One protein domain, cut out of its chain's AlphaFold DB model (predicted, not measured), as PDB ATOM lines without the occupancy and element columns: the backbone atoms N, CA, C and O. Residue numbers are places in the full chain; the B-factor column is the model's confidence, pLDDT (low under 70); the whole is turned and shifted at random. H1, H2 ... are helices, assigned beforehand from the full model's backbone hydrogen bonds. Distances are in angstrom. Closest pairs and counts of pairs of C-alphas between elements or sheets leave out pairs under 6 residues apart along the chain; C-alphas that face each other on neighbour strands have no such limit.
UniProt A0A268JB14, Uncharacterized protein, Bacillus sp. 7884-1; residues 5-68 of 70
ATOM      1  N   GLN A   5      23.426 -51.825 -12.069       93.69
ATOM      2  CA  GLN A   5      23.979 -52.294 -10.802       93.69
ATOM      3  C   GLN A   5      25.487 -52.047 -10.737       93.69
ATOM      4  O   GLN A   5      25.950 -51.530  -9.730       93.69
ATOM      5  N   ASP A   6      26.219 -52.295 -11.827       94.50
ATOM      6  CA  ASP A   6      27.667 -52.049 -11.879       94.50
ATOM      7  C   ASP A   6      27.984 -50.563 -11.636       94.50
ATOM      8  O   ASP A   6      28.865 -50.219 -10.850       94.50
ATOM      9  N   VAL A   7      27.206 -49.662 -12.251       93.88
ATOM     10  CA  VAL A   7      27.330 -48.212 -12.026       93.88
ATOM     11  C   VAL A   7      26.921 -47.835 -10.601       93.88
ATOM     12  O   VAL A   7      27.548 -46.978  -9.985       93.88
ATOM     13  N   SER A   8      25.883 -48.469 -10.051       94.69
ATOM     14  CA  SER A   8      25.444 -48.240  -8.673       94.69
ATOM     15  C   SER A   8      26.517 -48.631  -7.661       94.69
ATOM     16  O   SER A   8      26.725 -47.904  -6.692       94.69
ATOM     17  N   ASP A   9      27.203 -49.750  -7.881       94.81
ATOM     18  CA  ASP A   9      28.262 -50.229  -6.995       94.81
ATOM     19  C   ASP A   9      29.426 -49.231  -6.978       94.81
ATOM     20  O   ASP A   9      29.868 -48.827  -5.900       94.81
ATOM     21  N   VAL A  10      29.831 -48.727  -8.150       94.81
ATOM     22  CA  VAL A  10      30.843 -47.666  -8.277       94.81
ATOM     23  C   VAL A  10      30.383 -46.366  -7.614       94.81
ATOM     24  O   VAL A  10      31.089 -45.809  -6.783       94.81
ATOM     25  N   LEU A  11      29.178 -45.874  -7.907       92.38
ATOM     26  CA  LEU A  11      28.680 -44.642  -7.281       92.38
ATOM     27  C   LEU A  11      28.588 -44.768  -5.749       92.38
ATOM     28  O   LEU A  11      28.773 -43.779  -5.043       92.38
ATOM     29  N   SER A  12      28.324 -45.970  -5.226       92.75
ATOM     30  CA  SER A  12      28.254 -46.224  -3.783       92.75
ATOM     31  C   SER A  12      29.609 -46.214  -3.074       92.75
ATOM     32  O   SER A  12      29.656 -45.918  -1.877       92.75
ATOM     33  N   SER A  13      30.702 -46.507  -3.787       91.50
ATOM     34  CA  SER A  13      32.059 -46.496  -3.231       91.50
ATOM     35  C   SER A  13      32.724 -45.118  -3.297       91.50
ATOM     36  O   SER A  13      33.684 -44.870  -2.565       91.50
ATOM     37  N   LEU A  14      32.205 -44.203  -4.124       89.19
ATOM     38  CA  LEU A  14      32.795 -42.886  -4.344       89.19
ATOM     39  C   LEU A  14      32.375 -41.856  -3.275       89.19
ATOM     40  O   LEU A  14      31.181 -41.614  -3.067       89.19
ATOM     41  N   PRO A  15      33.326 -41.144  -2.637       83.94
ATOM     42  CA  PRO A  15      33.036 -40.070  -1.689       83.94
ATOM     43  C   PRO A  15      32.684 -38.747  -2.404       83.94
ATOM     44  O   PRO A  15      33.190 -37.690  -2.037       83.94
ATOM     45  N   HIS A  16      31.825 -38.788  -3.430       81.88
ATOM     46  CA  HIS A  16      31.426 -37.612  -4.210       81.88
ATOM     47  C   HIS A  16      29.993 -37.169  -3.875       81.88
ATOM     48  O   HIS A  16      29.096 -37.995  -3.695       81.88
ATOM     49  N   HIS A  17      29.749 -35.856  -3.803       82.50
ATOM     50  CA  HIS A  17      28.435 -35.317  -3.430       82.50
ATOM     51  C   HIS A  17      27.349 -35.676  -4.460       82.50
ATOM     52  O   HIS A  17      26.282 -36.156  -4.078       82.50
ATOM     53  N   LEU A  18      27.656 -35.559  -5.759       83.25
ATOM     54  CA  LEU A  18      26.742 -35.963  -6.836       83.25
ATOM     55  C   LEU A  18      26.520 -37.475  -6.896       83.25
ATOM     56  O   LEU A  18      25.441 -37.902  -7.291       83.25
ATOM     57  N   ALA A  19      27.479 -38.295  -6.448       86.25
ATOM     58  CA  ALA A  19      27.335 -39.748  -6.524       86.25
ATOM     59  C   ALA A  19      26.140 -40.248  -5.695       86.25
ATOM     60  O   ALA A  19      25.390 -41.115  -6.142       86.25
ATOM     61  N   LYS A  20      25.879 -39.622  -4.538       84.75
ATOM     62  CA  LYS A  20      24.680 -39.893  -3.730       84.75
ATOM     63  C   LYS A  20      23.384 -39.485  -4.426       84.75
ATOM     64  O   LYS A  20      22.404 -40.219  -4.336       84.75
ATOM     65  N   ASN A  21      23.377 -38.350  -5.124       85.44
ATOM     66  CA  ASN A  21      22.205 -37.898  -5.877       85.44
ATOM     67  C   ASN A  21      21.923 -38.839  -7.058       85.44
ATOM     68  O   ASN A  21      20.779 -39.201  -7.323       85.44
ATOM     69  N   TRP A  22      22.977 -39.291  -7.735       88.75
ATOM     70  CA  TRP A  22      22.880 -40.137  -8.920       88.75
ATOM     71  C   TRP A  22      22.555 -41.596  -8.595       88.75
ATOM     72  O   TRP A  22      21.896 -42.262  -9.391       88.75
ATOM     73  N   LEU A  23      22.914 -42.082  -7.401       87.75
ATOM     74  CA  LEU A  23      22.507 -43.402  -6.899       87.75
ATOM     75  C   LEU A  23      20.986 -43.607  -6.941       87.75
ATOM     76  O   LEU A  23      20.520 -44.703  -7.261       87.75
ATOM     77  N   GLY A  24      20.215 -42.555  -6.651       86.81
ATOM     78  CA  GLY A  24      18.752 -42.582  -6.694       86.81
ATOM     79  C   GLY A  24      18.152 -42.443  -8.096       86.81
ATOM     80  O   GLY A  24      16.938 -42.563  -8.245       86.81
ATOM     81  N   ASN A  25      18.967 -42.190  -9.124       89.44
ATOM     82  CA  ASN A  25      18.499 -41.872 -10.466       89.44
ATOM     83  C   ASN A  25      18.884 -42.972 -11.466       89.44
ATOM     84  O   ASN A  25      19.991 -43.012 -12.007       89.44
ATOM     85  N   ASP A  26      17.939 -43.872 -11.735       90.00
ATOM     86  CA  ASP A  26      18.131 -44.981 -12.675       90.00
ATOM     87  C   ASP A  26      18.398 -44.515 -14.110       90.00
ATOM     88  O   ASP A  26      19.102 -45.205 -14.848       90.00
ATOM     89  N   LEU A  27      17.891 -43.340 -14.505       89.75
ATOM     90  CA  LEU A  27      18.156 -42.780 -15.828       89.75
ATOM     91  C   LEU A  27      19.628 -42.388 -15.964       89.75
ATOM     92  O   LEU A  27      20.253 -42.775 -16.945       89.75
ATOM     93  N   ILE A  28      20.201 -41.708 -14.964       89.44
ATOM     94  CA  ILE A  28      21.633 -41.360 -14.950       89.44
ATOM     95  C   ILE A  28      22.488 -42.625 -15.002       89.44
ATOM     96  O   ILE A  28      23.355 -42.746 -15.866       89.44
ATOM     97  N   LYS A  29      22.212 -43.602 -14.128       92.31
ATOM     98  CA  LYS A  29      22.974 -44.860 -14.091       92.31
ATOM     99  C   LYS A  29      22.910 -45.602 -15.426       92.31
ATOM    100  O   LYS A  29      23.924 -46.111 -15.895       92.31
ATOM    101  N   LYS A  30      21.736 -45.632 -16.065       91.94
ATOM    102  CA  LYS A  30      21.559 -46.245 -17.386       91.94
ATOM    103  C   LYS A  30      22.315 -45.489 -18.475       91.94
ATOM    104  O   LYS A  30      22.941 -46.132 -19.311       91.94
ATOM    105  N   THR A  31      22.276 -44.159 -18.465       90.81
ATOM    106  CA  THR A  31      23.020 -43.328 -19.419       90.81
ATOM    107  C   THR A  31      24.517 -43.573 -19.294       90.81
ATOM    108  O   THR A  31      25.158 -43.849 -20.299       90.81
ATOM    109  N   ILE A  32      25.062 -43.568 -18.074       91.69
ATOM    110  CA  ILE A  32      26.484 -43.844 -17.834       91.69
ATOM    111  C   ILE A  32      26.858 -45.250 -18.314       91.69
ATOM    112  O   ILE A  32      27.846 -45.400 -19.027       91.69
ATOM    113  N   ALA A  33      26.060 -46.269 -17.977       93.38
ATOM    114  CA  ALA A  33      26.317 -47.648 -18.395       93.38
ATOM    115  C   ALA A  33      26.372 -47.792 -19.926       93.38
ATOM    116  O   ALA A  33      27.299 -48.395 -20.463       93.38
ATOM    117  N   VAL A  34      25.405 -47.194 -20.626       92.25
ATOM    118  CA  VAL A  34      25.336 -47.211 -22.091       92.25
ATOM    119  C   VAL A  34      26.501 -46.435 -22.710       92.25
ATOM    120  O   VAL A  34      27.144 -46.937 -23.626       92.25
ATOM    121  N   SER A  35      26.810 -45.239 -22.203       90.94
ATOM    122  CA  SER A  35      27.945 -44.441 -22.679       90.94
ATOM    123  C   SER A  35      29.281 -45.157 -22.481       90.94
ATOM    124  O   SER A  35      30.142 -45.083 -23.352       90.94
ATOM    125  N   TYR A  36      29.454 -45.867 -21.365       92.50
ATOM    126  CA  TYR A  36      30.669 -46.632 -21.098       92.50
ATOM    127  C   TYR A  36      30.810 -47.834 -22.039       92.50
ATOM    128  O   TYR A  36      31.894 -48.070 -22.569       92.50
ATOM    129  N   ASP A  37      29.717 -48.551 -22.324       91.62
ATOM    130  CA  ASP A  37      29.733 -49.618 -23.328       91.62
ATOM    131  C   ASP A  37      30.124 -49.078 -24.716       91.62
ATOM    132  O   ASP A  37      30.983 -49.661 -25.375       91.62
ATOM    133  N   TYR A  38      29.581 -47.924 -25.127       90.69
ATOM    134  CA  TYR A  38      29.985 -47.273 -26.379       90.69
ATOM    135  C   TYR A  38      31.454 -46.842 -26.376       90.69
ATOM    136  O   TYR A  38      32.148 -47.030 -27.372       90.69
ATOM    137  N   TRP A  39      31.953 -46.297 -25.266       89.44
ATOM    138  CA  TRP A  39      33.359 -45.917 -25.134       89.44
ATOM    139  C   TRP A  39      34.296 -47.113 -25.322       89.44
ATOM    140  O   TRP A  39      35.296 -47.005 -26.040       89.44
ATOM    141  N   LEU A  40      33.972 -48.252 -24.696       89.44
ATOM    142  CA  LEU A  40      34.746 -49.488 -24.817       89.44
ATOM    143  C   LEU A  40      34.756 -50.025 -26.251       89.44
ATOM    144  O   LEU A  40      35.776 -50.555 -26.691       89.44
ATOM    145  N   GLU A  41      33.645 -49.886 -26.975       88.75
ATOM    146  CA  GLU A  41      33.543 -50.305 -28.374       88.75
ATOM    147  C   GLU A  41      34.304 -49.375 -29.335       88.75
ATOM    148  O   GLU A  41      34.909 -49.863 -30.292       88.75
ATOM    149  N   ASP A  42      34.301 -48.061 -29.090       87.56
ATOM    150  CA  ASP A  42      34.765 -47.059 -30.063       87.56
ATOM    151  C   ASP A  42      36.238 -46.653 -29.877       87.56
ATOM    152  O   ASP A  42      36.972 -46.443 -30.844       87.56
ATOM    153  N   THR A  43      36.714 -46.552 -28.632       78.94
ATOM    154  CA  THR A  43      37.971 -45.832 -28.368       78.94
ATOM    155  C   THR A  43      39.212 -46.719 -28.281       78.94
ATOM    156  O   THR A  43      40.319 -46.208 -28.438       78.94
ATOM    157  N   ASN A  44      39.080 -48.035 -28.050       79.06
ATOM    158  CA  ASN A  44      40.198 -48.943 -27.706       79.06
ATOM    159  C   ASN A  44      41.099 -48.431 -26.552       79.06
ATOM    160  O   ASN A  44      42.181 -48.976 -26.319       79.06
ATOM    161  N   ILE A  45      40.677 -47.392 -25.823       85.62
ATOM    162  CA  ILE A  45      41.415 -46.827 -24.698       85.62
ATOM    163  C   ILE A  45      40.982 -47.595 -23.448       85.62
ATOM    164  O   ILE A  45      39.799 -47.556 -23.098       85.62
ATOM    165  N   PRO A  46      41.907 -48.283 -22.755       83.12
ATOM    166  CA  PRO A  46      41.574 -48.970 -21.520       83.12
ATOM    167  C   PRO A  46      41.240 -47.931 -20.449       83.12
ATOM    168  O   PRO A  46      42.107 -47.180 -20.010       83.12
ATOM    169  N   MET A  47      39.976 -47.899 -20.049       90.44
ATOM    170  CA  MET A  47      39.466 -47.087 -18.952       90.44
ATOM    171  C   MET A  47      38.557 -47.975 -18.114       90.44
ATOM    172  O   MET A  47      37.764 -48.737 -18.664       90.44
ATOM    173  N   SER A  48      38.700 -47.914 -16.797       92.62
ATOM    174  CA  SER A  48      37.802 -48.615 -15.884       92.62
ATOM    175  C   SER A  48      36.456 -47.895 -15.766       92.62
ATOM    176  O   SER A  48      36.353 -46.688 -15.990       92.62
ATOM    177  N   LEU A  49      35.417 -48.625 -15.351       92.00
ATOM    178  CA  LEU A  49      34.106 -48.027 -15.088       92.00
ATOM    179  C   LEU A  49      34.188 -46.950 -13.995       92.00
ATOM    180  O   LEU A  49      33.496 -45.944 -14.077       92.00
ATOM    181  N   GLU A  50      35.055 -47.140 -12.997       93.50
ATOM    182  CA  GLU A  50      35.291 -46.160 -11.932       93.50
ATOM    183  C   GLU A  50      35.857 -44.846 -12.475       93.50
ATOM    184  O   GLU A  50      35.303 -43.785 -12.197       93.50
ATOM    185  N   GLU A  51      36.900 -44.909 -13.305       92.12
ATOM    186  CA  GLU A  51      37.487 -43.724 -13.943       92.12
ATOM    187  C   GLU A  51      36.484 -43.020 -14.861       92.12
ATOM    188  O   GLU A  51      36.412 -41.791 -14.875       92.12
ATOM    189  N   PHE A  52      35.675 -43.786 -15.594       91.62
ATOM    190  CA  PHE A  52      34.649 -43.233 -16.474       91.62
ATOM    191  C   PHE A  52      33.539 -42.522 -15.687       91.62
ATOM    192  O   PHE A  52      33.137 -41.409 -16.027       91.62
ATOM    193  N   VAL A  53      33.066 -43.135 -14.598       91.50
ATOM    194  CA  VAL A  53      32.076 -42.536 -13.691       91.50
ATOM    195  C   VAL A  53      32.638 -41.279 -13.027       91.50
ATOM    196  O   VAL A  53      31.924 -40.284 -12.932       91.50
ATOM    197  N   LEU A  54      33.906 -41.292 -12.606       90.50
ATOM    198  CA  LEU A  54      34.583 -40.123 -12.040       90.50
ATOM    199  C   LEU A  54      34.640 -38.960 -13.031       90.50
ATOM    200  O   LEU A  54      34.280 -37.850 -12.660       90.50
ATOM    201  N   GLN A  55      34.988 -39.211 -14.297       88.38
ATOM    202  CA  GLN A  55      34.962 -38.165 -15.327       88.38
ATOM    203  C   GLN A  55      33.567 -37.568 -15.506       88.38
ATOM    204  O   GLN A  55      33.431 -36.356 -15.635       88.38
ATOM    205  N   TYR A  56      32.528 -38.403 -15.477       86.94
ATOM    206  CA  TYR A  56      31.148 -37.927 -15.520       86.94
ATOM    207  C   TYR A  56      30.777 -37.107 -14.280       86.94
ATOM    208  O   TYR A  56      30.078 -36.111 -14.412       86.94
ATOM    209  N   LEU A  57      31.232 -37.491 -13.085       85.81
ATOM    210  CA  LEU A  57      30.978 -36.742 -11.849       85.81
ATOM    211  C   LEU A  57      31.703 -35.388 -11.829       85.81
ATOM    212  O   LEU A  57      31.107 -34.405 -11.392       85.81
ATOM    213  N   ASP A  58      32.946 -35.342 -12.315       84.62
ATOM    214  CA  ASP A  58      33.764 -34.124 -12.407       84.62
ATOM    215  C   ASP A  58      33.277 -33.188 -13.528       84.62
ATOM    216  O   ASP A  58      33.360 -31.966 -13.401       84.62
ATOM    217  N   HIS A  59      32.716 -33.756 -14.599       83.12
ATOM    218  CA  HIS A  59      32.140 -33.048 -15.742       83.12
ATOM    219  C   HIS A  59      30.654 -33.379 -15.905       83.12
ATOM    220  O   HIS A  59      30.198 -33.790 -16.974       83.12
ATOM    221  N   SER A  60      29.873 -33.184 -14.840       74.25
ATOM    222  CA  SER A  60      28.426 -33.461 -14.833       74.25
ATOM    223  C   SER A  60      27.657 -32.699 -15.921       74.25
ATOM    224  O   SER A  60      26.619 -33.167 -16.389       74.25
ATOM    225  N   GLU A  61      28.223 -31.589 -16.400       72.00
ATOM    226  CA  GLU A  61      27.808 -30.827 -17.582       72.00
ATOM    227  C   GLU A  61      27.668 -31.674 -18.866       72.00
ATOM    228  O   GLU A  61      26.855 -31.349 -19.733       72.00
ATOM    229  N   TYR A  62      28.379 -32.804 -18.984       69.25
ATOM    230  CA  TYR A  62      28.282 -33.729 -20.122       69.25
ATOM    231  C   TYR A  62      27.016 -34.582 -20.147       69.25
ATOM    232  O   TYR A  62      26.646 -35.084 -21.210       69.25
ATOM    233  N   LEU A  63      26.305 -34.722 -19.024       68.12
ATOM    234  CA  LEU A  63      24.954 -35.295 -19.042       68.12
ATOM    235  C   LEU A  63      23.923 -34.316 -19.622       68.12
ATOM    236  O   LEU A  63      22.761 -34.686 -19.785       68.12
ATOM    237  N   GLY A  64      24.354 -33.105 -19.993       56.59
ATOM    238  CA  GLY A  64      23.504 -32.014 -20.441       56.59
ATOM    239  C   GLY A  64      22.711 -31.410 -19.286       56.59
ATOM    240  O   GLY A  64      22.627 -31.975 -18.195       56.59
ATOM    241  N   GLU A  65      22.046 -30.286 -19.551       52.47
ATOM    242  CA  GLU A  65      21.108 -29.612 -18.632       52.47
ATOM    243  C   GLU A  65      19.992 -30.525 -18.071       52.47
ATOM    244  O   GLU A  65      19.226 -30.099 -17.217       52.47
ATOM    245  N   LEU A  66      19.905 -31.791 -18.505       52.69
ATOM    246  CA  LEU A  66      19.020 -32.839 -17.987       52.69
ATOM    247  C   LEU A  66      19.036 -32.974 -16.458       52.69
ATOM    248  O   LEU A  66      18.038 -33.414 -15.891       52.69
ATOM    249  N   PHE A  67      20.149 -32.622 -15.811       54.06
ATOM    250  CA  PHE A  67      20.305 -32.688 -14.356       54.06
ATOM    251  C   PHE A  67      21.079 -31.494 -13.784       54.06
ATOM    252  O   PHE A  67      21.613 -31.607 -12.682       54.06
ATOM    253  N   ALA A  68      21.186 -30.386 -14.532       46.09
ATOM    254  CA  ALA A  68      21.720 -29.151 -13.971       46.09
ATOM    255  C   ALA A  68      20.789 -28.736 -12.826       46.09
ATOM    256  O   ALA A  68      19.595 -28.541 -13.051       46.09
TER     257      ALA A  68
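This is residues 5 to 68 of the 70 residues of an uncharacterized protein of Bacillus sp. 7884-1 (UniProt A0A268JB14). Three helices, H1, H3 and H4, pack together at large angles to one another, and the short H2 folds back beside H1 as a helical hairpin. H3 is the long one; residues 41 to 46, of which 41 and 42 belong to H3, stick out, while the small H5 and the tail after it follow past the last residue of H4. You have 64 printed residues with five named helices, H1 to H5 in order along the chain, and no named strand, an all-helix domain. The whole is compact, with a radius of gyration of the C-alphas of 11.1 A and spans of 30 by 25 by 19 A.

Find C-alpha 5 at (23.979, -52.294, -10.802); from there H1 runs through residues 5 to 13, 12.5 A from first to last C-alpha. H2 follows at residues 17 to 23, 10.6 A long. Next look at C-alpha 26, at (18.131, -44.981, -12.675), where H3 begins; it runs 24.2 A to residue 42. H4 takes residues 49 to 58, 14.2 A long. H5 takes residues 60 to 63, 5.8 A long, and ends at C-alpha 63 at (24.954, -35.295, -19.042).

Begin with H1, which with H3 is a hub, each touching three helices. H1 and H2 form the hairpin: they touch, with the closest C-alphas, those of Leu 11 and Ala 19, 5.1 A apart, and run opposite ways at a shallow tilt of 26 degrees. H3 touches H1 with residues 29 to 33 alone, about perpendicular at 75 degrees; their closest C-alphas, of Val 7 and Lys 29, are 5.9 A apart. H2 and H3 only just touch, with 3 pairs of C-alphas within 8 A, and only at the corner; the closest are those of Trp 22 and Ile 28, at 6.3 A. H4 touches H1 at a steep tilt of 62 degrees, the same way, closest at the C-alphas of Val 10 and Glu 50, 6.0 A apart. H3 touches H4 with residues 32 to 36 alone, also at a steep tilt of 62 degrees but opposite ways, closest at the C-alphas of Tyr 36 and Phe 52, 7.0 A apart. H5 is close to but not clearly touching H4, with the C-alphas of Tyr 56 and Tyr 62 closest at 6.9 A, and apart from H1 and H2. In H1, H3 and H4 every O i to N i+4 pair is within hydrogen-bond range; in H2 2 of 3 are, and H5 is too short for such a pair.

The two C-alphas farthest apart, of Gly 24 and Asn 44, are 30.7 A apart. The printed part, residues 5 to 68, has no cut. The link from H3 to H4 is short, and the other links between helices are tight. Look with care at residues 62 to 68, where pLDDT is under 70; the mean of the printed part is 85.2.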